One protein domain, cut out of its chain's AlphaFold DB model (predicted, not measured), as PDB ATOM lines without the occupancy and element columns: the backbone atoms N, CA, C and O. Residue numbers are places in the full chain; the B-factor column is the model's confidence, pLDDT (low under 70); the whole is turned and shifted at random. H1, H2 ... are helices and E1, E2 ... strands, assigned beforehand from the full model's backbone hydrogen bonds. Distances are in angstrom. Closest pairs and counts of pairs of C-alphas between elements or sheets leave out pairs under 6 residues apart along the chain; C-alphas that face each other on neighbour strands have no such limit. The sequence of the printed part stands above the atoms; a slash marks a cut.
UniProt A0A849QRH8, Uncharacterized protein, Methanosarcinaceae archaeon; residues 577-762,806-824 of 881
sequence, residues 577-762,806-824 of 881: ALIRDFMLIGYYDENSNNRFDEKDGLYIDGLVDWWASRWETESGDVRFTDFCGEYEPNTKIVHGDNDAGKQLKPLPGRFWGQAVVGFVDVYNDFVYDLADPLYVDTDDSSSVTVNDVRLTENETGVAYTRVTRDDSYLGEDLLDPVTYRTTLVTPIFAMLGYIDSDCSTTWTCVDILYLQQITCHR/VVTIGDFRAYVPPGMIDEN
ATOM      1  N   ALA A 577      34.890  50.632  40.870       32.03
ATOM      2  CA  ALA A 577      35.164  50.728  39.420       32.03
ATOM      3  C   ALA A 577      36.536  50.115  39.028       32.03
ATOM      4  O   ALA A 577      37.533  50.380  39.694       32.03
ATOM      5  N   LEU A 578      36.615  49.359  37.917       37.78
ATOM      6  CA  LEU A 578      37.884  48.949  37.279       37.78
ATOM      7  C   LEU A 578      38.219  49.775  36.023       37.78
ATOM      8  O   LEU A 578      37.339  50.289  35.330       37.78
ATOM      9  N   ILE A 579      39.516  49.843  35.692       41.66
ATOM     10  CA  ILE A 579      40.065  50.492  34.488       41.66
ATOM     11  C   ILE A 579      39.868  49.578  33.271       41.66
ATOM     12  O   ILE A 579      40.398  48.476  33.287       41.66
ATOM     13  N   ARG A 580      39.178  50.047  32.212       47.25
ATOM     14  CA  ARG A 580      38.958  49.319  30.941       47.25
ATOM     15  C   ARG A 580      40.264  49.018  30.188       47.25
ATOM     16  O   ARG A 580      40.821  49.926  29.569       47.25
ATOM     17  N   ASP A 581      40.649  47.748  30.105       54.69
ATOM     18  CA  ASP A 581      41.551  47.255  29.059       54.69
ATOM     19  C   ASP A 581      40.759  46.785  27.824       54.69
ATOM     20  O   ASP A 581      39.593  46.392  27.900       54.69
ATOM     21  N   PHE A 582      41.366  46.887  26.636       65.94
ATOM     22  CA  PHE A 582      40.728  46.458  25.387       65.94
ATOM     23  C   PHE A 582      40.504  44.937  25.416       65.94
ATOM     24  O   PHE A 582      41.435  44.201  25.705       65.94
ATOM     25  N   MET A 583      39.311  44.460  25.054       78.25
ATOM     26  CA  MET A 583      39.035  43.040  24.781       78.25
ATOM     27  C   MET A 583      38.844  42.829  23.278       78.25
ATOM     28  O   MET A 583      38.267  43.681  22.589       78.25
ATOM     29  N   LEU A 584      39.317  41.702  22.742       85.56
ATOM     30  CA  LEU A 584      39.144  41.346  21.329       85.56
ATOM     31  C   LEU A 584      38.257  40.112  21.169       85.56
ATOM     32  O   LEU A 584      38.262  39.219  22.001       85.56
ATOM     33  N   ILE A 585      37.529  40.030  20.053       90.19
ATOM     34  CA  ILE A 585      36.794  38.816  19.676       90.19
ATOM     35  C   ILE A 585      37.440  38.186  18.457       90.19
ATOM     36  O   ILE A 585      37.605  38.837  17.422       90.19
ATOM     37  N   GLY A 586      37.766  36.904  18.576       93.12
ATOM     38  CA  GLY A 586      38.332  36.099  17.504       93.12
ATOM     39  C   GLY A 586      37.713  34.711  17.464       93.12
ATOM     40  O   GLY A 586      37.094  34.258  18.424       93.12
ATOM     41  N   TYR A 587      37.888  34.014  16.344       95.31
ATOM     42  CA  TYR A 587      37.460  32.623  16.216       95.31
ATOM     43  C   TYR A 587      38.625  31.686  15.912       95.31
ATOM     44  O   TYR A 587      39.554  32.026  15.176       95.31
ATOM     45  N   TYR A 588      38.554  30.470  16.443       96.00
ATOM     46  CA  TYR A 588      39.436  29.383  16.049       96.00
ATOM     47  C   TYR A 588      38.837  28.614  14.873       96.00
ATOM     48  O   TYR A 588      37.824  27.937  15.016       96.00
ATOM     49  N   ASP A 589      39.508  28.698  13.726       94.81
ATOM     50  CA  ASP A 589      39.143  28.008  12.485       94.81
ATOM     51  C   ASP A 589      39.573  26.530  12.521       94.81
ATOM     52  O   ASP A 589      40.674  26.174  12.070       94.81
ATOM     53  N   GLU A 590      38.719  25.664  13.075       93.62
ATOM     54  CA  GLU A 590      39.020  24.245  13.309       93.62
ATOM     55  C   GLU A 590      39.284  23.523  11.983       93.62
ATOM     56  O   GLU A 590      40.183  22.681  11.852       93.62
ATOM     57  N   ASN A 591      38.513  23.875  10.956       93.88
ATOM     58  CA  ASN A 591      38.535  23.182   9.675       93.88
ATOM     59  C   ASN A 591      39.464  23.837   8.627       93.88
ATOM     60  O   ASN A 591      39.655  23.284   7.535       93.88
ATOM     61  N   SER A 592      40.119  24.942   8.995       94.19
ATOM     62  CA  SER A 592      41.105  25.686   8.205       94.19
ATOM     63  C   SER A 592      40.569  26.268   6.889       94.19
ATOM     64  O   SER A 592      41.311  26.338   5.897       94.19
ATOM     65  N   ASN A 593      39.299  26.671   6.828       93.75
ATOM     66  CA  ASN A 593      38.695  27.248   5.620       93.75
ATOM     67  C   ASN A 593      38.722  28.794   5.573       93.75
ATOM     68  O   ASN A 593      38.363  29.374   4.541       93.75
ATOM     69  N   ASN A 594      39.221  29.442   6.628       91.56
ATOM     70  CA  ASN A 594      39.248  30.889   6.871       91.56
ATOM     71  C   ASN A 594      37.863  31.550   6.843       91.56
ATOM     72  O   ASN A 594      37.714  32.639   6.277       91.56
ATOM     73  N   ARG A 595      36.846  30.877   7.375       90.56
ATOM     74  CA  ARG A 595      35.486  31.392   7.529       90.56
ATOM     75  C   ARG A 595      34.922  30.862   8.828       90.56
ATOM     76  O   ARG A 595      34.984  29.661   9.017       90.56
ATOM     77  N   PHE A 596      34.311  31.729   9.625       93.38
ATOM     78  CA  PHE A 596      33.563  31.277  10.785       93.38
ATOM     79  C   PHE A 596      32.378  30.409  10.335       93.38
ATOM     80  O   PHE A 596      31.487  30.874   9.619       93.38
ATOM     81  N   ASP A 597      32.394  29.127  10.685       92.50
ATOM     82  CA  ASP A 597      31.318  28.175  10.407       92.50
ATOM     83  C   ASP A 597      31.058  27.235  11.585       92.50
ATOM     84  O   ASP A 597      31.709  27.352  12.620       92.50
ATOM     85  N   GLU A 598      30.083  26.329  11.441       90.62
ATOM     86  CA  GLU A 598      29.564  25.409  12.470       90.62
ATOM     87  C   GLU A 598      30.609  24.565  13.225       90.62
ATOM     88  O   GLU A 598      30.250  23.911  14.200       90.62
ATOM     89  N   LYS A 599      31.870  24.531  12.781       92.56
ATOM     90  CA  LYS A 599      32.959  23.785  13.436       92.56
ATOM     91  C   LYS A 599      33.889  24.641  14.283       92.56
ATOM     92  O   LYS A 599      34.703  24.112  15.028       92.56
ATOM     93  N   ASP A 600      33.804  25.949  14.138       94.94
ATOM     94  CA  ASP A 600      34.756  26.849  14.769       94.94
ATOM     95  C   ASP A 600      34.386  27.133  16.234       94.94
ATOM     96  O   ASP A 600      33.287  26.826  16.687       94.94
ATOM     97  N   GLY A 601      35.295  27.717  17.006       94.25
ATOM     98  CA  GLY A 601      34.966  28.268  18.328       94.25
ATOM     99  C   GLY A 601      35.074  29.786  18.285       94.25
ATOM    100  O   GLY A 601      36.039  30.276  17.702       94.25
ATOM    101  N   LEU A 602      34.123  30.522  18.864       95.12
ATOM    102  CA  LEU A 602      34.223  31.972  19.061       95.12
ATOM    103  C   LEU A 602      34.691  32.273  20.489       95.12
ATOM    104  O   LEU A 602      34.203  31.641  21.425       95.12
ATOM    105  N   TYR A 603      35.594  33.238  20.656       94.69
ATOM    106  CA  TYR A 603      36.214  33.571  21.940       94.69
ATOM    107  C   TYR A 603      36.292  35.083  22.153       94.69
ATOM    108  O   TYR A 603      36.521  35.826  21.193       94.69
ATOM    109  N   ILE A 604      36.156  35.512  23.409       91.44
ATOM    110  CA  ILE A 604      36.661  36.800  23.887       91.44
ATOM    111  C   ILE A 604      38.047  36.572  24.460       91.44
ATOM    112  O   ILE A 604      38.211  35.816  25.415       91.44
ATOM    113  N   ASP A 605      39.001  37.267  23.873       89.25
ATOM    114  CA  ASP A 605      40.358  37.407  24.359       89.25
ATOM    115  C   ASP A 605      40.385  38.509  25.427       89.25
ATOM    116  O   ASP A 605      40.141  39.690  25.132       89.25
ATOM    117  N   GLY A 606      40.577  38.075  26.674       81.81
ATOM    118  CA  GLY A 606      40.555  38.930  27.866       81.81
ATOM    119  C   GLY A 606      41.912  39.550  28.197       81.81
ATOM    120  O   GLY A 606      41.994  40.409  29.071       81.81
ATOM    121  N   LEU A 607      42.976  39.131  27.512       80.25
ATOM    122  CA  LEU A 607      44.346  39.541  27.775       80.25
ATOM    123  C   LEU A 607      44.926  40.092  26.478       80.25
ATOM    124  O   LEU A 607      45.540  39.384  25.692       80.25
ATOM    125  N   VAL A 608      44.745  41.395  26.234       67.31
ATOM    126  CA  VAL A 608      45.211  41.998  24.980       67.31
ATOM    127  C   VAL A 608      46.736  41.920  24.848       67.31
ATOM    128  O   VAL A 608      47.507  42.769  25.301       67.31
ATOM    129  N   ASP A 609      47.180  40.909  24.111       74.69
ATOM    130  CA  ASP A 609      48.573  40.618  23.825       74.69
ATOM    131  C   ASP A 609      48.975  41.095  22.418       74.69
ATOM    132  O   ASP A 609      49.854  40.513  21.792       74.69
ATOM    133  N   TRP A 610      48.412  42.219  21.936       60.22
ATOM    134  CA  TRP A 610      48.539  42.781  20.564       60.22
ATOM    135  C   TRP A 610      49.941  42.735  19.921       60.22
ATOM    136  O   TRP A 610      50.093  42.785  18.697       60.22
ATOM    137  N   TRP A 611      50.987  42.714  20.740       61.66
ATOM    138  CA  TRP A 611      52.396  42.737  20.356       61.66
ATOM    139  C   TRP A 611      52.987  41.336  20.152       61.66
ATOM    140  O   TRP A 611      54.019  41.183  19.484       61.66
ATOM    141  N   ALA A 612      52.369  40.306  20.723       58.28
ATOM    142  CA  ALA A 612      52.704  38.928  20.465       58.28
ATOM    143  C   ALA A 612      52.234  38.583  19.050       58.28
ATOM    144  O   ALA A 612      51.097  38.772  18.643       58.28
ATOM    145  N   SER A 613      53.136  38.030  18.247       60.44
ATOM    146  CA  SER A 613      52.832  37.535  16.896       60.44
ATOM    147  C   SER A 613      51.814  36.371  16.851       60.44
ATOM    148  O   SER A 613      51.744  35.668  15.840       60.44
ATOM    149  N   ARG A 614      51.109  36.101  17.953       74.00
ATOM    150  CA  ARG A 614      50.233  34.956  18.175       74.00
ATOM    151  C   ARG A 614      49.017  35.411  18.969       74.00
ATOM    152  O   ARG A 614      48.985  35.230  20.166       74.00
ATOM    153  N   TRP A 615      48.029  35.940  18.264       89.44
ATOM    154  CA  TRP A 615      46.682  35.998  18.806       89.44
ATOM    155  C   TRP A 615      46.195  34.552  18.953       89.44
ATOM    156  O   TRP A 615      45.849  33.908  17.956       89.44
ATOM    157  N   GLU A 616      46.350  33.980  20.139       94.06
ATOM    158  CA  GLU A 616      46.021  32.599  20.466       94.06
ATOM    159  C   GLU A 616      45.155  32.562  21.715       94.06
ATOM    160  O   GLU A 616      45.315  33.391  22.592       94.06
ATOM    161  N   THR A 617      44.234  31.610  21.780       92.94
ATOM    162  CA  THR A 617      43.408  31.405  22.965       92.94
ATOM    163  C   THR A 617      44.271  31.087  24.184       92.94
ATOM    164  O   THR A 617      45.150  30.222  24.114       92.94
ATOM    165  N   GLU A 618      44.007  31.704  25.324       93.06
ATOM    166  CA  GLU A 618      44.772  31.492  26.548       93.06
ATOM    167  C   GLU A 618      43.914  31.411  27.810       93.06
ATOM    168  O   GLU A 618      42.692  31.506  27.776       93.06
ATOM    169  N   SER A 619      44.553  31.104  28.942       89.38
ATOM    170  CA  SER A 619      43.837  30.947  30.208       89.38
ATOM    171  C   SER A 619      43.270  32.297  30.643       89.38
ATOM    172  O   SER A 619      44.042  33.217  30.877       89.38
ATOM    173  N   GLY A 620      41.953  32.381  30.819       84.62
ATOM    174  CA  GLY A 620      41.244  33.637  31.097       84.62
ATOM    175  C   GLY A 620      40.292  34.053  29.977       84.62
ATOM    176  O   GLY A 620      39.269  34.674  30.267       84.62
ATOM    177  N   ASP A 621      40.545  33.627  28.738       91.44
ATOM    178  CA  ASP A 621      39.641  33.877  27.613       91.44
ATOM    179  C   ASP A 621      38.278  33.232  27.838       91.44
ATOM    180  O   ASP A 621      38.169  32.170  28.454       91.44
ATOM    181  N   VAL A 622      37.226  33.846  27.304       91.06
ATOM    182  CA  VAL A 622      35.850  33.363  27.459       91.06
ATOM    183  C   VAL A 622      35.369  32.737  26.158       91.06
ATOM    184  O   VAL A 622      35.399  33.363  25.099       91.06
ATOM    185  N   ARG A 623      34.860  31.507  26.232       92.38
ATOM    186  CA  ARG A 623      34.201  30.829  25.108       92.38
ATOM    187  C   ARG A 623      32.832  31.444  24.858       92.38
ATOM    188  O   ARG A 623      31.965  31.379  25.720       92.38
ATOM    189  N   PHE A 624      32.604  31.988  23.671       88.56
ATOM    190  CA  PHE A 624      31.293  32.502  23.249       88.56
ATOM    191  C   PHE A 624      30.415  31.443  22.595       88.56
ATOM    192  O   PHE A 624      29.197  31.569  22.597       88.56
ATOM    193  N   THR A 625      31.021  30.402  22.034       91.12
ATOM    194  CA  THR A 625      30.316  29.217  21.539       91.12
ATOM    195  C   THR A 625      30.916  27.972  22.167       91.12
ATOM    196  O   THR A 625      32.001  28.022  22.746       91.12
ATOM    197  N   ASP A 626      30.240  26.838  22.020       90.44
ATOM    198  CA  ASP A 626      30.796  25.562  22.435       90.44
ATOM    199  C   ASP A 626      32.069  25.254  21.638       90.44
ATOM    200  O   ASP A 626      32.210  25.623  20.468       90.44
ATOM    201  N   PHE A 627      33.012  24.567  22.278       90.25
ATOM    202  CA  PHE A 627      34.203  24.067  21.604       90.25
ATOM    203  C   PHE A 627      34.127  22.550  21.476       90.25
ATOM    204  O   PHE A 627      34.298  21.815  22.451       90.25
ATOM    205  N   CYS A 628      33.866  22.072  20.254       83.62
ATOM    206  CA  CYS A 628      33.800  20.646  19.906       83.62
ATOM    207  C   CYS A 628      32.836  19.804  20.780       83.62
ATOM    208  O   CYS A 628      32.995  18.583  20.860       83.62
ATOM    209  N   GLY A 629      31.859  20.433  21.446       84.44
ATOM    210  CA  GLY A 629      30.990  19.802  22.448       84.44
ATOM    211  C   GLY A 629      31.717  19.284  23.700       84.44
ATOM    212  O   GLY A 629      31.155  18.467  24.428       84.44
ATOM    213  N   GLU A 630      32.973  19.685  23.919       88.81
ATOM    214  CA  GLU A 630      33.767  19.337  25.106       88.81
ATOM    215  C   GLU A 630      33.698  20.432  26.170       88.81
ATOM    216  O   GLU A 630      33.629  20.119  27.360       88.81
ATOM    217  N   TYR A 631      33.646  21.691  25.734       91.44
ATOM    218  CA  TYR A 631      33.450  22.849  26.596       91.44
ATOM    219  C   TYR A 631      32.189  23.589  26.182       91.44
ATOM    220  O   TYR A 631      32.010  23.916  25.008       91.44
ATOM    221  N   GLU A 632      31.324  23.826  27.160       89.44
ATOM    222  CA  GLU A 632      30.098  24.593  26.971       89.44
ATOM    223  C   GLU A 632      30.431  26.071  26.684       89.44
ATOM    224  O   GLU A 632      31.480  26.564  27.130       89.44
ATOM    225  N   PRO A 633      29.554  26.794  25.962       87.06
ATOM    226  CA  PRO A 633      29.653  28.243  25.848       87.06
ATOM    227  C   PRO A 633      29.639  28.898  27.232       87.06
ATOM    228  O   PRO A 633      29.176  28.310  28.210       87.06
ATOM    229  N   ASN A 634      30.101  30.141  27.299       84.44
ATOM    230  CA  ASN A 634      30.168  30.918  28.527       84.44
ATOM    231  C   ASN A 634      31.031  30.253  29.623       84.44
ATOM    232  O   ASN A 634      30.699  30.220  30.807       84.44
ATOM    233  N   THR A 635      32.163  29.678  29.222       88.94
ATOM    234  CA  THR A 635      33.163  29.142  30.151       88.94
ATOM    235  C   THR A 635      34.516  29.779  29.879       88.94
ATOM    236  O   THR A 635      34.866  30.031  28.724       88.94
ATOM    237  N   LYS A 636      35.294  30.031  30.937       88.12
ATOM    238  CA  LYS A 636      36.683  30.472  30.794       88.12
ATOM    239  C   LYS A 636      37.565  29.314  30.340       88.12
ATOM    240  O   LYS A 636      37.392  28.177  30.789       88.12
ATOM    241  N   ILE A 637      38.520  29.598  29.464       90.94
ATOM    242  CA  ILE A 637      39.608  28.677  29.157       90.94
ATOM    243  C   ILE A 637      40.483  28.578  30.401       90.94
ATOM    244  O   ILE A 637      40.926  29.590  30.948       90.94
ATOM    245  N   VAL A 638      40.736  27.355  30.858       91.25
ATOM    246  CA  VAL A 638      41.676  27.085  31.944       91.25
ATOM    247  C   VAL A 638      42.929  26.408  31.410       91.25
ATOM    248  O   VAL A 638      42.927  25.728  30.379       91.25
ATOM    249  N   HIS A 639      44.039  26.571  32.129       87.94
ATOM    250  CA  HIS A 639      45.294  25.931  31.756       87.94
ATOM    251  C   HIS A 639      45.127  24.407  31.588       87.94
ATOM    252  O   HIS A 639      44.900  23.668  32.549       87.94
ATOM    253  N   GLY A 640      45.384  23.922  30.371       90.31
ATOM    254  CA  GLY A 640      45.308  22.505  30.017       90.31
ATOM    255  C   GLY A 640      44.076  22.138  29.200       90.31
ATOM    256  O   GLY A 640      44.023  21.002  28.717       90.31
ATOM    257  N   ASP A 641      43.149  23.077  28.998       94.62
ATOM    258  CA  ASP A 641      42.075  22.884  28.040       94.62
ATOM    259  C   ASP A 641      42.632  22.674  26.634       94.62
ATOM    260  O   ASP A 641      43.687  23.198  26.254       94.62
ATOM    261  N   ASN A 642      41.969  21.821  25.858       94.69
ATOM    262  CA  ASN A 642      42.500  21.402  24.563       94.69
ATOM    263  C   ASN A 642      42.405  22.496  23.483       94.69
ATOM    264  O   ASN A 642      43.025  22.354  22.419       94.69
ATOM    265  N   ASP A 643      41.663  23.559  23.775       93.69
ATOM    266  CA  ASP A 643      41.542  24.786  23.016       93.69
ATOM    267  C   ASP A 643      42.430  25.904  23.553       93.69
ATOM    268  O   ASP A 643      42.400  26.966  22.962       93.69
ATOM    269  N   ALA A 644      43.281  25.684  24.559       94.12
ATOM    270  CA  ALA A 644      44.346  26.625  24.904       94.12
ATOM    271  C   ALA A 644      45.491  26.582  23.863       94.12
ATOM    272  O   ALA A 644      45.890  25.517  23.371       94.12
ATOM    273  N   GLY A 645      46.048  27.746  23.532       93.81
ATOM    274  CA  GLY A 645      47.113  27.959  22.545       93.81
ATOM    275  C   GLY A 645      46.658  27.804  21.091       93.81
ATOM    276  O   GLY A 645      47.448  27.413  20.222       93.81
ATOM    277  N   LYS A 646      45.369  28.006  20.801       95.38
ATOM    278  CA  LYS A 646      44.818  27.930  19.445       95.38
ATOM    279  C   LYS A 646      44.821  29.304  18.813       95.38
ATOM    280  O   LYS A 646      44.212  30.228  19.320       95.38
ATOM    281  N   GLN A 647      45.456  29.420  17.653       94.81
ATOM    282  CA  GLN A 647      45.520  30.693  16.949       94.81
ATOM    283  C   GLN A 647      44.118  31.184  16.549       94.81
ATOM    284  O   GLN A 647      43.450  30.547  15.726       94.81
ATOM    285  N   LEU A 648      43.722  32.328  17.101       93.94
ATOM    286  CA  LEU A 648      42.504  33.043  16.766       93.94
ATOM    287  C   LEU A 648      42.661  33.785  15.436       93.94
ATOM    288  O   LEU A 648      43.753  34.184  15.009       93.94
ATOM    289  N   LYS A 649      41.538  33.940  14.744       93.62
ATOM    290  CA  LYS A 649      41.402  34.735  13.526       93.62
ATOM    291  C   LYS A 649      40.375  35.839  13.751       93.62
ATOM    292  O   LYS A 649      39.372  35.597  14.420       93.62
ATOM    293  N   PRO A 650      40.581  37.019  13.144       91.50
ATOM    294  CA  PRO A 650      39.604  38.096  13.221       91.50
ATOM    295  C   PRO A 650      38.341  37.694  12.478       91.50
ATOM    296  O   PRO A 650      38.424  37.096  11.396       91.50
ATOM    297  N   LEU A 651      37.188  38.065  13.026       90.00
ATOM    298  CA  LEU A 651      35.937  37.985  12.289       90.00
ATOM    299  C   LEU A 651      35.973  38.956  11.091       90.00
ATOM    300  O   LEU A 651      36.673  39.976  11.112       90.00
ATOM    301  N   PRO A 652      35.279  38.639   9.989       80.62
ATOM    302  CA  PRO A 652      35.139  39.566   8.876       80.62
ATOM    303  C   PRO A 652      34.291  40.767   9.324       80.62
ATOM    304  O   PRO A 652      33.076  40.704   9.310       80.62
ATOM    305  N   GLY A 653      34.943  41.862   9.721       70.50
ATOM    306  CA  GLY A 653      34.281  43.100  10.139       70.50
ATOM    307  C   GLY A 653      34.894  44.340   9.487       70.50
ATOM    308  O   GLY A 653      36.098  44.389   9.205       70.50
ATOM    309  N   ARG A 654      34.069  45.368   9.243       67.88
ATOM    310  CA  ARG A 654      34.488  46.643   8.612       67.88
ATOM    311  C   ARG A 654      35.463  47.459   9.449       67.88
ATOM    312  O   ARG A 654      36.252  48.219   8.885       67.88
ATOM    313  N   PHE A 655      35.434  47.289  10.766       71.12
ATOM    314  CA  PHE A 655      36.312  47.973  11.705       71.12
ATOM    315  C   PHE A 655      37.394  47.013  12.180       71.12
ATOM    316  O   PHE A 655      37.201  46.247  13.111       71.12
ATOM    317  N   TRP A 656      38.541  47.039  11.495       71.56
ATOM    318  CA  TRP A 656      39.770  46.358  11.930       71.56
ATOM    319  C   TRP A 656      39.645  44.836  12.155       71.56
ATOM    320  O   TRP A 656      40.497  44.248  12.812       71.56
ATOM    321  N   GLY A 657      38.636  44.180  11.565       70.00
ATOM    322  CA  GLY A 657      38.392  42.747  11.759       70.00
ATOM    323  C   GLY A 657      37.730  42.393  13.095       70.00
ATOM    324  O   GLY A 657      37.862  41.263  13.557       70.00
ATOM    325  N   GLN A 658      37.060  43.354  13.732       78.56
ATOM    326  CA  GLN A 658      36.296  43.124  14.952       78.56
ATOM    327  C   GLN A 658      34.840  42.781  14.645       78.56
ATOM    328  O   GLN A 658      34.249  43.297  13.695       78.56
ATOM    329  N   ALA A 659      34.285  41.925  15.498       83.06
ATOM    330  CA  ALA A 659      32.862  41.649  15.584       83.06
ATOM    331  C   ALA A 659      32.067  42.924  15.885       83.06
ATOM    332  O   ALA A 659      32.430  43.688  16.788       83.06
ATOM    333  N   VAL A 660      30.963  43.112  15.169       90.69
ATOM    334  CA  VAL A 660      29.965  44.137  15.479       90.69
ATOM    335  C   VAL A 660      28.744  43.478  16.106       90.69
ATOM    336  O   VAL A 660      28.449  42.311  15.847       90.69
ATOM    337  N   VAL A 661      28.067  44.222  16.973       91.00
ATOM    338  CA  VAL A 661      26.840  43.766  17.628       91.00
ATOM    339  C   VAL A 661      25.657  44.452  16.971       91.00
ATOM    340  O   VAL A 661      25.711  45.647  16.676       91.00
ATOM    341  N   GLY A 662      24.591  43.693  16.749       93.62
ATOM    342  CA  GLY A 662      23.305  44.217  16.315       93.62
ATOM    343  C   GLY A 662      22.168  43.583  17.101       93.62
ATOM    344  O   GLY A 662      22.300  42.464  17.597       93.62
ATOM    345  N   PHE A 663      21.047  44.282  17.203       95.12
ATOM    346  CA  PHE A 663      19.812  43.755  17.777       95.12
ATOM    347  C   PHE A 663      18.729  43.648  16.703       95.12
ATOM    348  O   PHE A 663      18.774  44.355  15.693       95.12
ATOM    349  N   VAL A 664      17.766  42.753  16.905       95.56
ATOM    350  CA  VAL A 664      16.537  42.723  16.104       95.56
ATOM    351  C   VAL A 664      15.460  43.452  16.884       95.56
ATOM    352  O   VAL A 664      15.100  43.013  17.964       95.56
ATOM    353  N   ASP A 665      14.940  44.530  16.317       94.00
ATOM    354  CA  ASP A 665      13.888  45.349  16.919       94.00
ATOM    355  C   ASP A 665      12.526  44.638  16.814       94.00
ATOM    356  O   ASP A 665      11.845  44.680  15.782       94.00
ATOM    357  N   VAL A 666      12.149  43.914  17.870       92.75
ATOM    358  CA  VAL A 666      10.946  43.065  17.896       92.75
ATOM    359  C   VAL A 666       9.677  43.914  17.922       92.75
ATOM    360  O   VAL A 666       8.645  43.502  17.373       92.75
ATOM    361  N   TYR A 667       9.736  45.098  18.533       90.75
ATOM    362  CA  TYR A 667       8.588  45.993  18.699       90.75
ATOM    363  C   TYR A 667       8.512  47.122  17.667       90.75
ATOM    364  O   TYR A 667       7.490  47.814  17.588       90.75
ATOM    365  N   ASN A 668       9.512  47.227  16.795       89.75
ATOM    366  CA  ASN A 668       9.658  48.256  15.774       89.75
ATOM    367  C   ASN A 668       9.660  49.682  16.375       89.75
ATOM    368  O   ASN A 668       9.014  50.592  15.832       89.75
ATOM    369  N   ASP A 669      10.322  49.873  17.514       86.25
ATOM    370  CA  ASP A 669      10.484  51.174  18.182       86.25
ATOM    371  C   ASP A 669      11.831  51.859  17.871       86.25
ATOM    372  O   ASP A 669      11.998  53.056  18.134       86.25
ATOM    373  N   PHE A 670      12.720  51.150  17.173       87.50
ATOM    374  CA  PHE A 670      14.069  51.536  16.770       87.50
ATOM    375  C   PHE A 670      15.014  51.833  17.938       87.50
ATOM    376  O   PHE A 670      15.990  52.566  17.745       87.50
ATOM    377  N   VAL A 671      14.749  51.290  19.126       82.44
ATOM    378  CA  VAL A 671      15.587  51.442  20.317       82.44
ATOM    379  C   VAL A 671      15.864  50.058  20.882       82.44
ATOM    380  O   VAL A 671      14.948  49.289  21.083       82.44
ATOM    381  N   TYR A 672      17.132  49.749  21.149       82.69
ATOM    382  CA  TYR A 672      17.467  48.489  21.803       82.69
ATOM    383  C   TYR A 672      16.857  48.442  23.209       82.69
ATOM    384  O   TYR A 672      17.210  49.275  24.057       82.69
ATOM    385  N   ASP A 673      16.008  47.447  23.455       81.94
ATOM    386  CA  ASP A 673      15.508  47.089  24.779       81.94
ATOM    387  C   ASP A 673      15.815  45.621  25.151       81.94
ATOM    388  O   ASP A 673      16.369  44.846  24.372       81.94
ATOM    389  N   LEU A 674      15.485  45.218  26.384       78.06
ATOM    390  CA  LEU A 674      15.748  43.862  26.888       78.06
ATOM    391  C   LEU A 674      14.944  42.748  26.195       78.06
ATOM    392  O   LEU A 674      15.256  41.567  26.373       78.06
ATOM    393  N   ALA A 675      13.876  43.086  25.478       84.75
ATOM    394  CA  ALA A 675      13.091  42.123  24.722       84.75
ATOM    395  C   ALA A 675      13.661  41.887  23.317       84.75
ATOM    396  O   ALA A 675      13.324  40.874  22.692       84.75
ATOM    397  N   ASP A 676      14.525  42.779  22.837       90.38
ATOM    398  CA  ASP A 676      15.195  42.636  21.557       90.38
ATOM    399  C   ASP A 676      16.331  41.605  21.624       90.38
ATOM    400  O   ASP A 676      17.254  41.709  22.442       90.38
ATOM    401  N   PRO A 677      16.331  40.585  20.748       93.25
ATOM    402  CA  PRO A 677      17.416  39.636  20.717       93.25
ATOM    403  C   PRO A 677      18.671  40.277  20.123       93.25
ATOM    404  O   PRO A 677      18.645  40.869  19.040       93.25
ATOM    405  N   LEU A 678      19.782  40.112  20.834       93.94
ATOM    406  CA  LEU A 678      21.083  40.676  20.507       93.94
ATOM    407  C   LEU A 678      21.962  39.603  19.855       93.94
ATOM    408  O   LEU A 678      21.980  38.451  20.298       93.94
ATOM    409  N   TYR A 679      22.709  39.977  18.821       94.69
ATOM    410  CA  TYR A 679      23.544  39.075  18.033       94.69
ATOM    411  C   TYR A 679      24.933  39.663  17.806       94.69
ATOM    412  O   TYR A 679      25.095  40.861  17.572       94.69
ATOM    413  N   VAL A 680      25.935  38.790  17.799       93.88
ATOM    414  CA  VAL A 680      27.220  39.063  17.155       93.88
ATOM    415  C   VAL A 680      27.080  38.748  15.674       93.88
ATOM    416  O   VAL A 680      26.882  37.582  15.323       93.88
ATOM    417  N   ASP A 681      27.215  39.766  14.827       94.06
ATOM    418  CA  ASP A 681      27.297  39.595  13.376       94.06
ATOM    419  C   ASP A 681      28.689  39.068  13.016       94.06
ATOM    420  O   ASP A 681      29.727  39.690  13.284       94.06
ATOM    421  N   THR A 682      28.704  37.869  12.446       93.12
ATOM    422  CA  THR A 682      29.928  37.122  12.151       93.12
ATOM    423  C   THR A 682      30.332  37.182  10.684       93.12
ATOM    424  O   THR A 682      31.405  36.671  10.339       93.12
ATOM    425  N   ASP A 683      29.516  37.783   9.816       91.12
ATOM    426  CA  ASP A 683      29.743  37.824   8.371       91.12
ATOM    427  C   ASP A 683      29.596  39.215   7.714       91.12
ATOM    428  O   ASP A 683      29.703  39.310   6.484       91.12
ATOM    429  N   ASP A 684      29.488  40.288   8.516       88.75
ATOM    430  CA  ASP A 684      29.283  41.693   8.098       88.75
ATOM    431  C   ASP A 684      27.963  41.871   7.327       88.75
ATOM    432  O   ASP A 684      27.864  42.656   6.367       88.75
ATOM    433  N   SER A 685      26.951  41.085   7.696       89.44
ATOM    434  CA  SER A 685      25.612  41.192   7.137       89.44
ATOM    435  C   SER A 685      24.760  42.165   7.951       89.44
ATOM    436  O   SER A 685      24.786  42.239   9.169       89.44
ATOM    437  N   SER A 686      23.931  42.951   7.264       91.44
ATOM    438  CA  SER A 686      22.998  43.872   7.928       91.44
ATOM    439  C   SER A 686      21.737  43.169   8.450       91.44
ATOM    440  O   SER A 686      20.702  43.813   8.595       91.44
ATOM    441  N   SER A 687      21.771  41.847   8.614       96.25
ATOM    442  CA  SER A 687      20.618  40.999   8.922       96.25
ATOM    443  C   SER A 687      21.083  39.718   9.589       96.25
ATOM    444  O   SER A 687      22.136  39.230   9.217       96.25
ATOM    445  N   VAL A 688      20.277  39.096  10.439       95.88
ATOM    446  CA  VAL A 688      20.638  37.831  11.092       95.88
ATOM    447  C   VAL A 688      20.888  36.730  10.048       95.88
ATOM    448  O   VAL A 688      19.995  36.376   9.269       95.88
ATOM    449  N   THR A 689      22.080  36.136  10.043       95.94
ATOM    450  CA  THR A 689      22.468  35.025   9.163       95.94
ATOM    451  C   THR A 689      22.797  33.748   9.931       95.94
ATOM    452  O   THR A 689      22.916  33.704  11.151       95.94
ATOM    453  N   VAL A 690      22.919  32.637   9.195       94.38
ATOM    454  CA  VAL A 690      23.393  31.381   9.785       94.38
ATOM    455  C   VAL A 690      24.848  31.557  10.209       94.38
ATOM    456  O   VAL A 690      25.675  31.913   9.372       94.38
ATOM    457  N   ASN A 691      25.143  31.138  11.441       93.44
ATOM    458  CA  ASN A 691      26.411  31.280  12.166       93.44
ATOM    459  C   ASN A 691      26.590  32.569  12.965       93.44
ATOM    460  O   ASN A 691      27.518  32.577  13.766       93.44
ATOM    461  N   ASP A 692      25.703  33.561  12.880       95.44
ATOM    462  CA  ASP A 692      25.709  34.630  13.886       95.44
ATOM    463  C   ASP A 692      25.533  34.042  15.286       95.44
ATOM    464  O   ASP A 692      24.974  32.952  15.449       95.44
ATOM    465  N   VAL A 693      26.051  34.715  16.308       94.31
ATOM    466  CA  VAL A 693      26.007  34.197  17.684       94.31
ATOM    467  C   VAL A 693      24.990  34.986  18.481       94.31
ATOM    468  O   VAL A 693      25.112  36.201  18.609       94.31
ATOM    469  N   ARG A 694      23.989  34.289  19.024       92.62
ATOM    470  CA  ARG A 694      23.001  34.889  19.923       92.62
ATOM    471  C   ARG A 694      23.686  35.291  21.212       92.62
ATOM    472  O   ARG A 694      24.355  34.467  21.828       92.62
ATOM    473  N   LEU A 695      23.486  36.527  21.628       89.81
ATOM    474  CA  LEU A 695      23.908  36.995  22.936       89.81
ATOM    475  C   LEU A 695      22.779  36.799  23.935       89.81
ATOM    476  O   LEU A 695      23.037  36.241  24.983       89.81
ATOM    477  N   THR A 696      21.529  37.093  23.588       86.31
ATOM    478  CA  THR A 696      20.384  36.885  24.489       86.31
ATOM    479  C   THR A 696      19.585  35.618  24.156       86.31
ATOM    480  O   THR A 696      19.616  35.105  23.033       86.31
ATOM    481  N   GLU A 697      18.891  35.067  25.156       85.19
ATOM    482  CA  GLU A 697      17.946  33.960  24.965       85.19
ATOM    483  C   GLU A 697      16.639  34.487  24.359       85.19
ATOM    484  O   GLU A 697      16.158  35.556  24.727       85.19
ATOM    485  N   ASN A 698      16.053  33.734  23.430       83.06
ATOM    486  CA  ASN A 698      14.774  34.073  22.810       83.06
ATOM    487  C   ASN A 698      13.913  32.820  22.585       83.06
ATOM    488  O   ASN A 698      14.321  31.698  22.884       83.06
ATOM    489  N   GLU A 699      12.707  32.988  22.030       80.38
ATOM    490  CA  GLU A 699      11.746  31.886  21.847       80.38
ATOM    491  C   GLU A 699      12.282  30.694  21.026       80.38
ATOM    492  O   GLU A 699      11.722  29.596  21.106       80.38
ATOM    493  N   THR A 700      13.340  30.879  20.224       78.31
ATOM    494  CA  THR A 700      13.874  29.844  19.322       78.31
ATOM    495  C   THR A 700      15.328  29.452  19.564       78.31
ATOM    496  O   THR A 700      15.824  28.535  18.899       78.31
ATOM    497  N   GLY A 701      16.015  30.068  20.526       82.88
ATOM    498  CA  GLY A 701      17.420  29.788  20.788       82.88
ATOM    499  C   GLY A 701      17.877  30.202  22.179       82.88
ATOM    500  O   GLY A 701      17.449  31.215  22.716       82.88
ATOM    501  N   VAL A 702      18.795  29.409  22.730       87.38
ATOM    502  CA  VAL A 702      19.491  29.712  23.988       87.38
ATOM    503  C   VAL A 702      20.576  30.757  23.711       87.38
ATOM    504  O   VAL A 702      21.170  30.752  22.627       87.38
ATOM    505  N   ALA A 703      20.861  31.637  24.668       84.88
ATOM    506  CA  ALA A 703      22.018  32.529  24.600       84.88
ATOM    507  C   ALA A 703      23.323  31.760  24.309       84.88
ATOM    508  O   ALA A 703      23.448  30.578  24.642       84.88
ATOM    509  N   TYR A 704      24.296  32.422  23.683       87.12
ATOM    510  CA  TYR A 704      25.611  31.869  23.315       87.12
ATOM    511  C   TYR A 704      25.565  30.681  22.354       87.12
ATOM    512  O   TYR A 704      26.506  29.893  22.240       87.12
ATOM    513  N   THR A 705      24.456  30.537  21.631       89.50
ATOM    514  CA  THR A 705      24.326  29.537  20.579       89.50
ATOM    515  C   THR A 705      24.311  30.197  19.213       89.50
ATOM    516  O   THR A 705      23.822  31.311  19.020       89.50
ATOM    517  N   ARG A 706      24.835  29.473  18.229       92.50
ATOM    518  CA  ARG A 706      24.815  29.907  16.835       92.50
ATOM    519  C   ARG A 706      23.390  29.941  16.299       92.50
ATOM    520  O   ARG A 706      22.582  29.042  16.566       92.50
ATOM    521  N   VAL A 707      23.117  30.925  15.460       94.12
ATOM    522  CA  VAL A 707      21.909  31.004  14.651       94.12
ATOM    523  C   VAL A 707      21.893  29.832  13.680       94.12
ATOM    524  O   VAL A 707      22.808  29.626  12.876       94.12
ATOM    525  N   THR A 708      20.827  29.042  13.761       93.69
ATOM    526  CA  THR A 708      20.590  27.908  12.865       93.69
ATOM    527  C   THR A 708      19.537  28.269  11.820       93.69
ATOM    528  O   THR A 708      18.931  29.335  11.851       93.69
ATOM    529  N   ARG A 709      19.276  27.359  10.877       93.81
ATOM    530  CA  ARG A 709      18.237  27.572   9.852       93.81
ATOM    531  C   ARG A 709      16.811  27.646  10.399       93.81
ATOM    532  O   ARG A 709      15.928  28.041   9.646       93.81
ATOM    533  N   ASP A 710      16.608  27.221  11.641       91.69
ATOM    534  CA  ASP A 710      15.299  27.172  12.289       91.69
ATOM    535  C   ASP A 710      15.086  28.348  13.268       91.69
ATOM    536  O   ASP A 710      14.082  28.366  13.974       91.69
ATOM    537  N   ASP A 711      16.009  29.320  13.316       93.12
ATOM    538  CA  ASP A 711      15.861  30.548  14.111       93.12
ATOM    539  C   ASP A 711      14.685  31.406  13.609       93.12
ATOM    540  O   ASP A 711      14.525  31.595  12.399       93.12
ATOM    541  N   SER A 712      13.864  31.920  14.530       93.25
ATOM    542  CA  SER A 712      12.707  32.772  14.216       93.25
ATOM    543  C   SER A 712      13.066  34.094  13.547       93.25
ATOM    544  O   SER A 712      12.238  34.621  12.809       93.25
ATOM    545  N   TYR A 713      14.260  34.616  13.805       95.31
ATOM    546  CA  TYR A 713      14.739  35.916  13.348       95.31
ATOM    547  C   TYR A 713      15.717  35.812  12.176       95.31
ATOM    548  O   TYR A 713      16.251  36.823  11.732       95.31
ATOM    549  N   LEU A 714      15.953  34.611  11.631       96.06
ATOM    550  CA  LEU A 714      16.836  34.439  10.478       96.06
ATOM    551  C   LEU A 714      16.359  35.277   9.278       96.06
ATOM    552  O   LEU A 714      15.307  35.008   8.690       96.06
ATOM    553  N   GLY A 715      17.200  36.218   8.849       95.88
ATOM    554  CA  GLY A 715      16.943  37.143   7.748       95.88
ATOM    555  C   GLY A 715      16.272  38.460   8.147       95.88
ATOM    556  O   GLY A 715      16.040  39.270   7.249       95.88
ATOM    557  N   GLU A 716      15.973  38.677   9.430       97.00
ATOM    558  CA  GLU A 716      15.547  39.984   9.947       97.00
ATOM    559  C   GLU A 716      16.728  40.961   9.978       97.00
ATOM    560  O   GLU A 716      17.874  40.544  10.150       97.00
ATOM    561  N   ASP A 717      16.459  42.252   9.783       97.00
ATOM    562  CA  ASP A 717      17.495  43.289   9.776       97.00
ATOM    563  C   ASP A 717      18.104  43.454  11.181       97.00
ATOM    564  O   ASP A 717      17.386  43.514  12.178       97.00
ATOM    565  N   LEU A 718      19.432  43.566  11.251       96.62
ATOM    566  CA  LEU A 718      20.149  43.902  12.479       96.62
ATOM    567  C   LEU A 718      20.307  45.420  12.566       96.62
ATOM    568  O   LEU A 718      20.839  46.049  11.647       96.62
ATOM    569  N   LEU A 719      19.868  46.011  13.673       94.88
ATOM    570  CA  LEU A 719      20.086  47.415  13.995       94.88
ATOM    571  C   LEU A 719      21.275  47.567  14.938       94.88
ATOM    572  O   LEU A 719      21.476  46.794  15.867       94.88
ATOM    573  N   ASP A 720      22.079  48.590  14.686       92.88
ATOM    574  CA  ASP A 720      23.217  48.939  15.522       92.88
ATOM    575  C   ASP A 720      22.742  49.534  16.865       92.88
ATOM    576  O   ASP A 720      21.986  50.507  16.834       92.88
ATOM    577  N   PRO A 721      23.187  49.022  18.028       86.06
ATOM    578  CA  PRO A 721      22.657  49.415  19.340       86.06
ATOM    579  C   PRO A 721      22.945  50.877  19.716       86.06
ATOM    580  O   PRO A 721      22.245  51.448  20.542       86.06
ATOM    581  N   VAL A 722      23.936  51.516  19.086       84.50
ATOM    582  CA  VAL A 722      24.322  52.912  19.364       84.50
ATOM    583  C   VAL A 722      23.699  53.869  18.350       84.50
ATOM    584  O   VAL A 722      23.244  54.965  18.681       84.50
ATOM    585  N   THR A 723      23.730  53.503  17.070       86.44
ATOM    586  CA  THR A 723      23.341  54.391  15.970       86.44
ATOM    587  C   THR A 723      21.929  54.149  15.450       86.44
ATOM    588  O   THR A 723      21.423  55.024  14.728       86.44
ATOM    589  N   TYR A 724      21.317  53.017  15.814       85.75
ATOM    590  CA  TYR A 724      19.982  52.550  15.421       85.75
ATOM    591  C   TYR A 724      19.811  52.449  13.900       85.75
ATOM    592  O   TYR A 724      18.793  52.826  13.318       85.75
ATOM    593  N   ARG A 725      20.875  52.029  13.208       89.25
ATOM    594  CA  ARG A 725      20.924  51.890  11.746       89.25
ATOM    595  C   ARG A 725      21.308  50.468  11.372       89.25
ATOM    596  O   ARG A 725      22.075  49.834  12.075       89.25
ATOM    597  N   THR A 726      20.895  50.032  10.185       86.88
ATOM    598  CA  THR A 726      21.288  48.732   9.604       86.88
ATOM    599  C   THR A 726      22.762  48.648   9.195       86.88
ATOM    600  O   THR A 726      23.242  47.622   8.726       86.88
ATOM    601  N   THR A 727      23.503  49.754   9.311       89.00
ATOM    602  CA  THR A 727      24.962  49.730   9.206       89.00
ATOM    603  C   THR A 727      25.523  49.543  10.603       89.00
ATOM    604  O   THR A 727      25.631  50.520  11.339       89.00
ATOM    605  N   LEU A 728      25.868  48.302  10.932       87.50
ATOM    606  CA  LEU A 728      26.504  47.948  12.193       87.50
ATOM    607  C   LEU A 728      27.912  48.555  12.237       87.50
ATOM    608  O   LEU A 728      28.746  48.324  11.358       87.50
ATOM    609  N   VAL A 729      28.147  49.414  13.221       88.88
ATOM    610  CA  VAL A 729      29.424  50.101  13.453       88.88
ATOM    611  C   VAL A 729      29.899  49.963  14.892       88.88
ATOM    612  O   VAL A 729      31.057  50.267  15.157       88.88
ATOM    613  N   THR A 730      29.030  49.517  15.800       87.25
ATOM    614  CA  THR A 730      29.322  49.327  17.215       87.25
ATOM    615  C   THR A 730      30.088  48.026  17.390       87.25
ATOM    616  O   THR A 730      29.516  46.944  17.220       87.25
ATOM    617  N   PRO A 731      31.389  48.096  17.707       85.88
ATOM    618  CA  PRO A 731      32.133  46.897  18.016       85.88
ATOM    619  C   PRO A 731      31.680  46.373  19.379       85.88
ATOM    620  O   PRO A 731      31.410  47.150  20.293       85.88
ATOM    621  N   ILE A 732      31.641  45.054  19.541       82.06
ATOM    622  CA  ILE A 732      31.199  44.411  20.789       82.06
ATOM    623  C   ILE A 732      31.924  44.907  22.045       82.06
ATOM    624  O   ILE A 732      31.293  45.051  23.084       82.06
ATOM    625  N   PHE A 733      33.214  45.245  21.956       80.44
ATOM    626  CA  PHE A 733      33.966  45.754  23.106       80.44
ATOM    627  C   PHE A 733      33.430  47.091  23.629       80.44
ATOM    628  O   PHE A 733      33.650  47.413  24.789       80.44
ATOM    629  N   ALA A 734      32.726  47.873  22.802       80.81
ATOM    630  CA  ALA A 734      32.084  49.097  23.267       80.81
ATOM    631  C   ALA A 734      30.972  48.789  24.279       80.81
ATOM    632  O   ALA A 734      30.688  49.628  25.130       80.81
ATOM    633  N   MET A 735      30.372  47.599  24.171       78.19
ATOM    634  CA  MET A 735      29.314  47.103  25.043       78.19
ATOM    635  C   MET A 735      29.845  46.187  26.146       78.19
ATOM    636  O   MET A 735      29.047  45.757  26.949       78.19
ATOM    637  N   LEU A 736      31.126  45.821  26.220       76.19
ATOM    638  CA  LEU A 736      31.598  44.914  27.277       76.19
ATOM    639  C   LEU A 736      31.998  45.697  28.538       76.19
ATOM    640  O   LEU A 736      32.830  46.601  28.467       76.19
ATOM    641  N   GLY A 737      31.438  45.309  29.683       69.94
ATOM    642  CA  GLY A 737      31.863  45.702  31.028       69.94
ATOM    643  C   GLY A 737      32.330  44.482  31.827       69.94
ATOM    644  O   GLY A 737      32.015  43.344  31.474       69.94
ATOM    645  N   TYR A 738      33.098  44.691  32.894       74.88
ATOM    646  CA  TYR A 738      33.513  43.614  33.793       74.88
ATOM    647  C   TYR A 738      33.623  44.078  35.242       74.88
ATOM    648  O   TYR A 738      33.811  45.261  35.516       74.88
ATOM    649  N   ILE A 739      33.479  43.123  36.159       64.94
ATOM    650  CA  ILE A 739      33.558  43.325  37.606       64.94
ATOM    651  C   ILE A 739      34.750  42.522  38.116       64.94
ATOM    652  O   ILE A 739      34.749  41.294  37.962       64.94
ATOM    653  N   ASP A 740      35.716  43.210  38.732       65.81
ATOM    654  CA  ASP A 740      36.731  42.555  39.562       65.81
ATOM    655  C   ASP A 740      36.028  41.934  40.753       65.81
ATOM    656  O   ASP A 740      35.471  42.641  41.596       65.81
ATOM    657  N   SER A 741      36.013  40.619  40.818       57.28
ATOM    658  CA  SER A 741      35.400  39.953  41.965       57.28
ATOM    659  C   SER A 741      36.417  39.592  43.042       57.28
ATOM    660  O   SER A 741      36.011  39.282  44.164       57.28
ATOM    661  N   ASP A 742      37.714  39.609  42.713       59.72
ATOM    662  CA  ASP A 742      38.799  39.276  43.638       59.72
ATOM    663  C   ASP A 742      39.797  40.406  43.892       59.72
ATOM    664  O   ASP A 742      40.777  40.193  44.606       59.72
ATOM    665  N   CYS A 743      39.507  41.608  43.389       49.06
ATOM    666  CA  CYS A 743      40.327  42.812  43.526       49.06
ATOM    667  C   CYS A 743      41.750  42.627  42.983       49.06
ATOM    668  O   CYS A 743      42.690  43.267  43.454       49.06
ATOM    669  N   SER A 744      41.927  41.726  42.021       59.84
ATOM    670  CA  SER A 744      43.241  41.373  41.491       59.84
ATOM    671  C   SER A 744      43.790  42.403  40.506       59.84
ATOM    672  O   SER A 744      44.933  42.269  40.066       59.84
ATOM    673  N   THR A 745      43.006  43.424  40.133       51.41
ATOM    674  CA  THR A 745      43.330  44.466  39.138       51.41
ATOM    675  C   THR A 745      43.639  43.927  37.735       51.41
ATOM    676  O   THR A 745      43.996  44.683  36.833       51.41
ATOM    677  N   THR A 746      43.482  42.619  37.529       58.16
ATOM    678  CA  THR A 746      43.733  41.902  36.278       58.16
ATOM    679  C   THR A 746      42.575  40.955  36.026       58.16
ATOM    680  O   THR A 746      41.934  40.506  36.959       58.16
ATOM    681  N   TRP A 747      42.293  40.626  34.769       64.88
ATOM    682  CA  TRP A 747      41.210  39.696  34.456       64.88
ATOM    683  C   TRP A 747      41.531  38.271  34.955       64.88
ATOM    684  O   TRP A 747      42.334  37.554  34.346       64.88
ATOM    685  N   THR A 748      40.909  37.833  36.055       66.88
ATOM    686  CA  THR A 748      41.091  36.507  36.674       66.88
ATOM    687  C   THR A 748      39.898  35.588  36.449       66.88
ATOM    688  O   THR A 748      38.875  35.953  35.882       66.88
ATOM    689  N   CYS A 749      39.997  34.325  36.876       58.97
ATOM    690  CA  CYS A 749      38.947  33.324  36.666       58.97
ATOM    691  C   CYS A 749      37.635  33.577  37.432       58.97
ATOM    692  O   CYS A 749      36.609  32.984  37.072       58.97
ATOM    693  N   VAL A 750      37.664  34.440  38.446       60.19
ATOM    694  CA  VAL A 750      36.513  34.763  39.297       60.19
ATOM    695  C   VAL A 750      35.761  36.007  38.816       60.19
ATOM    696  O   VAL A 750      34.584  36.157  39.124       60.19
ATOM    697  N   ASP A 751      36.360  36.816  37.946       67.25
ATOM    698  CA  ASP A 751      35.712  38.031  37.451       67.25
ATOM    699  C   ASP A 751      34.488  37.770  36.581       67.25
ATOM    700  O   ASP A 751      34.407  36.764  35.858       67.25
ATOM    701  N   ILE A 752      33.559  38.723  36.630       71.00
ATOM    702  CA  ILE A 752      32.277  38.695  35.923       71.00
ATOM    703  C   ILE A 752      32.401  39.552  34.666       71.00
ATOM    704  O   ILE A 752      32.830  40.699  34.743       71.00
ATOM    705  N   LEU A 753      31.987  39.017  33.515       72.81
ATOM    706  CA  LEU A 753      31.865  39.777  32.267       72.81
ATOM    707  C   LEU A 753      30.387  40.089  32.033       72.81
ATOM    708  O   LEU A 753      29.541  39.211  32.219       72.81
ATOM    709  N   TYR A 754      30.061  41.289  31.571       75.56
ATOM    710  CA  TYR A 754      28.701  41.672  31.202       75.56
ATOM    711  C   TYR A 754      28.670  42.538  29.939       75.56
ATOM    712  O   TYR A 754      29.678  43.108  29.529       75.56
ATOM    713  N   LEU A 755      27.514  42.590  29.284       70.69
ATOM    714  CA  LEU A 755      27.223  43.501  28.189       70.69
ATOM    715  C   LEU A 755      26.430  44.683  28.741       70.69
ATOM    716  O   LEU A 755      25.309  44.495  29.200       70.69
ATOM    717  N   GLN A 756      27.024  45.865  28.671       72.06
ATOM    718  CA  GLN A 756      26.450  47.160  28.976       72.06
ATOM    719  C   GLN A 756      25.491  47.624  27.884       72.06
ATOM    720  O   GLN A 756      25.813  47.603  26.687       72.06
ATOM    721  N   GLN A 757      24.339  48.133  28.302       66.00
ATOM    722  CA  GLN A 757      23.470  48.905  27.424       66.00
ATOM    723  C   GLN A 757      24.118  50.266  27.108       66.00
ATOM    724  O   GLN A 757      24.304  51.100  27.987       66.00
ATOM    725  N   ILE A 758      24.470  50.520  25.840       61.31
ATOM    726  CA  ILE A 758      24.999  51.829  25.421       61.31
ATOM    727  C   ILE A 758      23.846  52.719  24.960       61.31
ATOM    728  O   ILE A 758      23.408  52.649  23.811       61.31
ATOM    729  N   THR A 759      23.393  53.628  25.814       50.06
ATOM    730  CA  THR A 759      22.416  54.656  25.439       50.06
ATOM    731  C   THR A 759      23.122  55.867  24.824       50.06
ATOM    732  O   THR A 759      23.479  56.842  25.481       50.06
ATOM    733  N   CYS A 760      23.331  55.860  23.503       41.59
ATOM    734  CA  CYS A 760      23.869  57.044  22.828       41.59
ATOM    735  C   CYS A 760      22.791  58.118  22.621       41.59
ATOM    736  O   CYS A 760      21.970  58.056  21.697       41.59
ATOM    737  N   HIS A 761      22.845  59.172  23.433       37.66
ATOM    738  CA  HIS A 761      22.118  60.407  23.166       37.66
ATOM    739  C   HIS A 761      22.854  61.232  22.094       37.66
ATOM    740  O   HIS A 761      23.870  61.877  22.339       37.66
ATOM    741  N   ARG A 762      22.344  61.208  20.852       35.97
ATOM    742  CA  ARG A 762      22.851  62.038  19.740       35.97
ATOM    743  C   ARG A 762      22.773  63.543  20.061       35.97
ATOM    744  O   ARG A 762      21.782  64.188  19.729       35.97
ATOM    745  N   VAL A 806      29.326  51.415  35.710       36.00
ATOM    746  CA  VAL A 806      28.401  50.727  36.628       36.00
ATOM    747  C   VAL A 806      27.562  49.674  35.905       36.00
ATOM    748  O   VAL A 806      27.426  49.691  34.681       36.00
ATOM    749  N   VAL A 807      27.081  48.698  36.676       35.72
ATOM    750  CA  VAL A 807      26.186  47.620  36.235       35.72
ATOM    751  C   VAL A 807      24.748  48.143  36.305       35.72
ATOM    752  O   VAL A 807      24.340  48.618  37.360       35.72
ATOM    753  N   THR A 808      23.988  48.052  35.215       36.06
ATOM    754  CA  THR A 808      22.608  48.558  35.098       36.06
ATOM    755  C   THR A 808      21.565  47.430  35.077       36.06
ATOM    756  O   THR A 808      21.874  46.268  34.782       36.06
ATOM    757  N   ILE A 809      20.295  47.751  35.352       29.62
ATOM    758  CA  ILE A 809      19.167  46.858  35.039       29.62
ATOM    759  C   ILE A 809      19.002  46.832  33.514       29.62
ATOM    760  O   ILE A 809      18.528  47.793  32.922       29.62
ATOM    761  N   GLY A 810      19.388  45.729  32.873       37.78
ATOM    762  CA  GLY A 810      19.540  45.696  31.413       37.78
ATOM    763  C   GLY A 810      20.782  44.942  30.966       37.78
ATOM    764  O   GLY A 810      20.819  44.368  29.875       37.78
ATOM    765  N   ASP A 811      21.784  44.898  31.843       43.31
ATOM    766  CA  ASP A 811      23.077  44.333  31.511       43.31
ATOM    767  C   ASP A 811      23.035  42.807  31.456       43.31
ATOM    768  O   ASP A 811      22.603  42.106  32.379       43.31
ATOM    769  N   PHE A 812      23.519  42.267  30.343       54.00
ATOM    770  CA  PHE A 812      23.497  40.836  30.100       54.00
ATOM    771  C   PHE A 812      24.806  40.195  30.563       54.00
ATOM    772  O   PHE A 812      25.881  40.556  30.095       54.00
ATOM    773  N   ARG A 813      24.745  39.225  31.480       64.06
ATOM    774  CA  ARG A 813      25.944  38.583  32.048       64.06
ATOM    775  C   ARG A 813      26.622  37.676  31.024       64.06
ATOM    776  O   ARG A 813      26.221  36.523  30.870       64.06
ATOM    777  N   ALA A 814      27.666  38.206  30.392       59.38
ATOM    778  CA  ALA A 814      28.548  37.548  29.437       59.38
ATOM    779  C   ALA A 814      29.330  36.367  30.044       59.38
ATOM    780  O   ALA A 814      29.581  35.412  29.321       59.38
ATOM    781  N   TYR A 815      29.694  36.424  31.339       66.50
ATOM    782  CA  TYR A 815      30.303  35.321  32.102       66.50
ATOM    783  C   TYR A 815      30.125  35.440  33.615       66.50
ATOM    784  O   TYR A 815      30.303  36.515  34.178       66.50
ATOM    785  N   VAL A 816      29.821  34.310  34.269       56.19
ATOM    786  CA  VAL A 816      29.760  34.162  35.732       56.19
ATOM    787  C   VAL A 816      30.521  32.889  36.129       56.19
ATOM    788  O   VAL A 816      30.257  31.827  35.556       56.19
ATOM    789  N   PRO A 817      31.439  32.938  37.109       63.41
ATOM    790  CA  PRO A 817      32.175  31.756  37.537       63.41
ATOM    791  C   PRO A 817      31.249  30.653  38.071       63.41
ATOM    792  O   PRO A 817      30.327  30.944  38.839       63.41
ATOM    793  N   PRO A 818      31.539  29.366  37.797       51.47
ATOM    794  CA  PRO A 818      30.734  28.242  38.288       51.47
ATOM    795  C   PRO A 818      30.580  28.169  39.817       51.47
ATOM    796  O   PRO A 818      29.643  27.546  40.300       51.47
ATOM    797  N   GLY A 819      31.494  28.780  40.581       53.28
ATOM    798  CA  GLY A 819      31.430  28.836  42.047       53.28
ATOM    799  C   GLY A 819      30.507  29.923  42.611       53.28
ATOM    800  O   GLY A 819      30.232  29.904  43.804       53.28
ATOM    801  N   MET A 820      30.038  30.856  41.774       42.22
ATOM    802  CA  MET A 820      29.111  31.925  42.169       42.22
ATOM    803  C   MET A 820      27.645  31.586  41.868       42.22
ATOM    804  O   MET A 820      26.745  32.217  42.415       42.22
ATOM    805  N   ILE A 821      27.392  30.577  41.030       43.62
ATOM    806  CA  ILE A 821      26.049  30.067  40.734       43.62
ATOM    807  C   ILE A 821      25.803  28.839  41.616       43.62
ATOM    808  O   ILE A 821      25.773  27.710  41.129       43.62
ATOM    809  N   ASP A 822      25.659  29.034  42.927       37.28
ATOM    810  CA  ASP A 822      25.134  27.971  43.788       37.28
ATOM    811  C   ASP A 822      23.631  28.156  44.019       37.28
ATOM    812  O   ASP A 822      23.170  28.542  45.092       37.28
ATOM    813  N   GLU A 823      22.844  27.846  42.987       40.09
ATOM    814  CA  GLU A 823      21.389  27.674  43.116       40.09
ATOM    815  C   GLU A 823      21.015  26.377  43.870       40.09
ATOM    816  O   GLU A 823      19.838  26.035  43.971       40.09
ATOM    817  N   ASN A 824      21.993  25.640  44.419       40.59
ATOM    818  CA  ASN A 824      21.783  24.476  45.279       40.59
ATOM    819  C   ASN A 824      22.712  24.481  46.505       40.59
ATOM    820  O   ASN A 824      23.201  23.420  46.909       40.59
TER     821      ASN A 824
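Overview. This is residues 577 to 762 and 806 to 824 of the 881 residues of an uncharacterized protein of Methanosarcinaceae archaeon (UniProt A0A849QRH8). With little regular structure, this is a rounded body mostly of loops; three small antiparallel sheets, E5-E6-E7 and the hairpins E1-E2 and E3-E4, make a triangle, with short H1 among them. The 205 printed residues hold E1 E2 E3 E4 H1 E5 E6 E7 in chain order, only 34 residues, mostly strand. It is compact, radius of gyration of the C-alphas 16.2 A, spanning 45 by 41 by 40 A.

Along the chain. E5 is residues 736 to 739, E6 752 to 755, E7 812 to 815, ending at C-alpha 815 (30.303, 35.321, 32.102). H1 is 732 to 735. E1, 584 to 588, 13.1 A, begins at (39.144, 41.346, 21.329); E2 is 601 to 605, 12.2 A; E3 660 to 663; E4 678 to 681.

Arrangement. Within hydrogen-bond range are N 737 and O 754 in hairpin E5-E6, 2.8 A, and N 755 and O 812 between E6 and E7, 2.7 A. H1, too short for O i to N i+4 pairs, only grazes this sheet. The closest C-alphas of H1 and E3, Ile 732 and Val 661, are 5.4 A apart. Hairpins E3-E4 and E1-E2 have N 679 and O 662, and N 588 and O 601, each 2.8 A, within that range.

Size, cuts and confidence. Residues 763 to 805 are not printed, a 21.1 A gap. Links E2 to E3 and E4 to H1 are long, 54 and 50 residues. Residues 806 to 824 are among 51 under pLDDT 70.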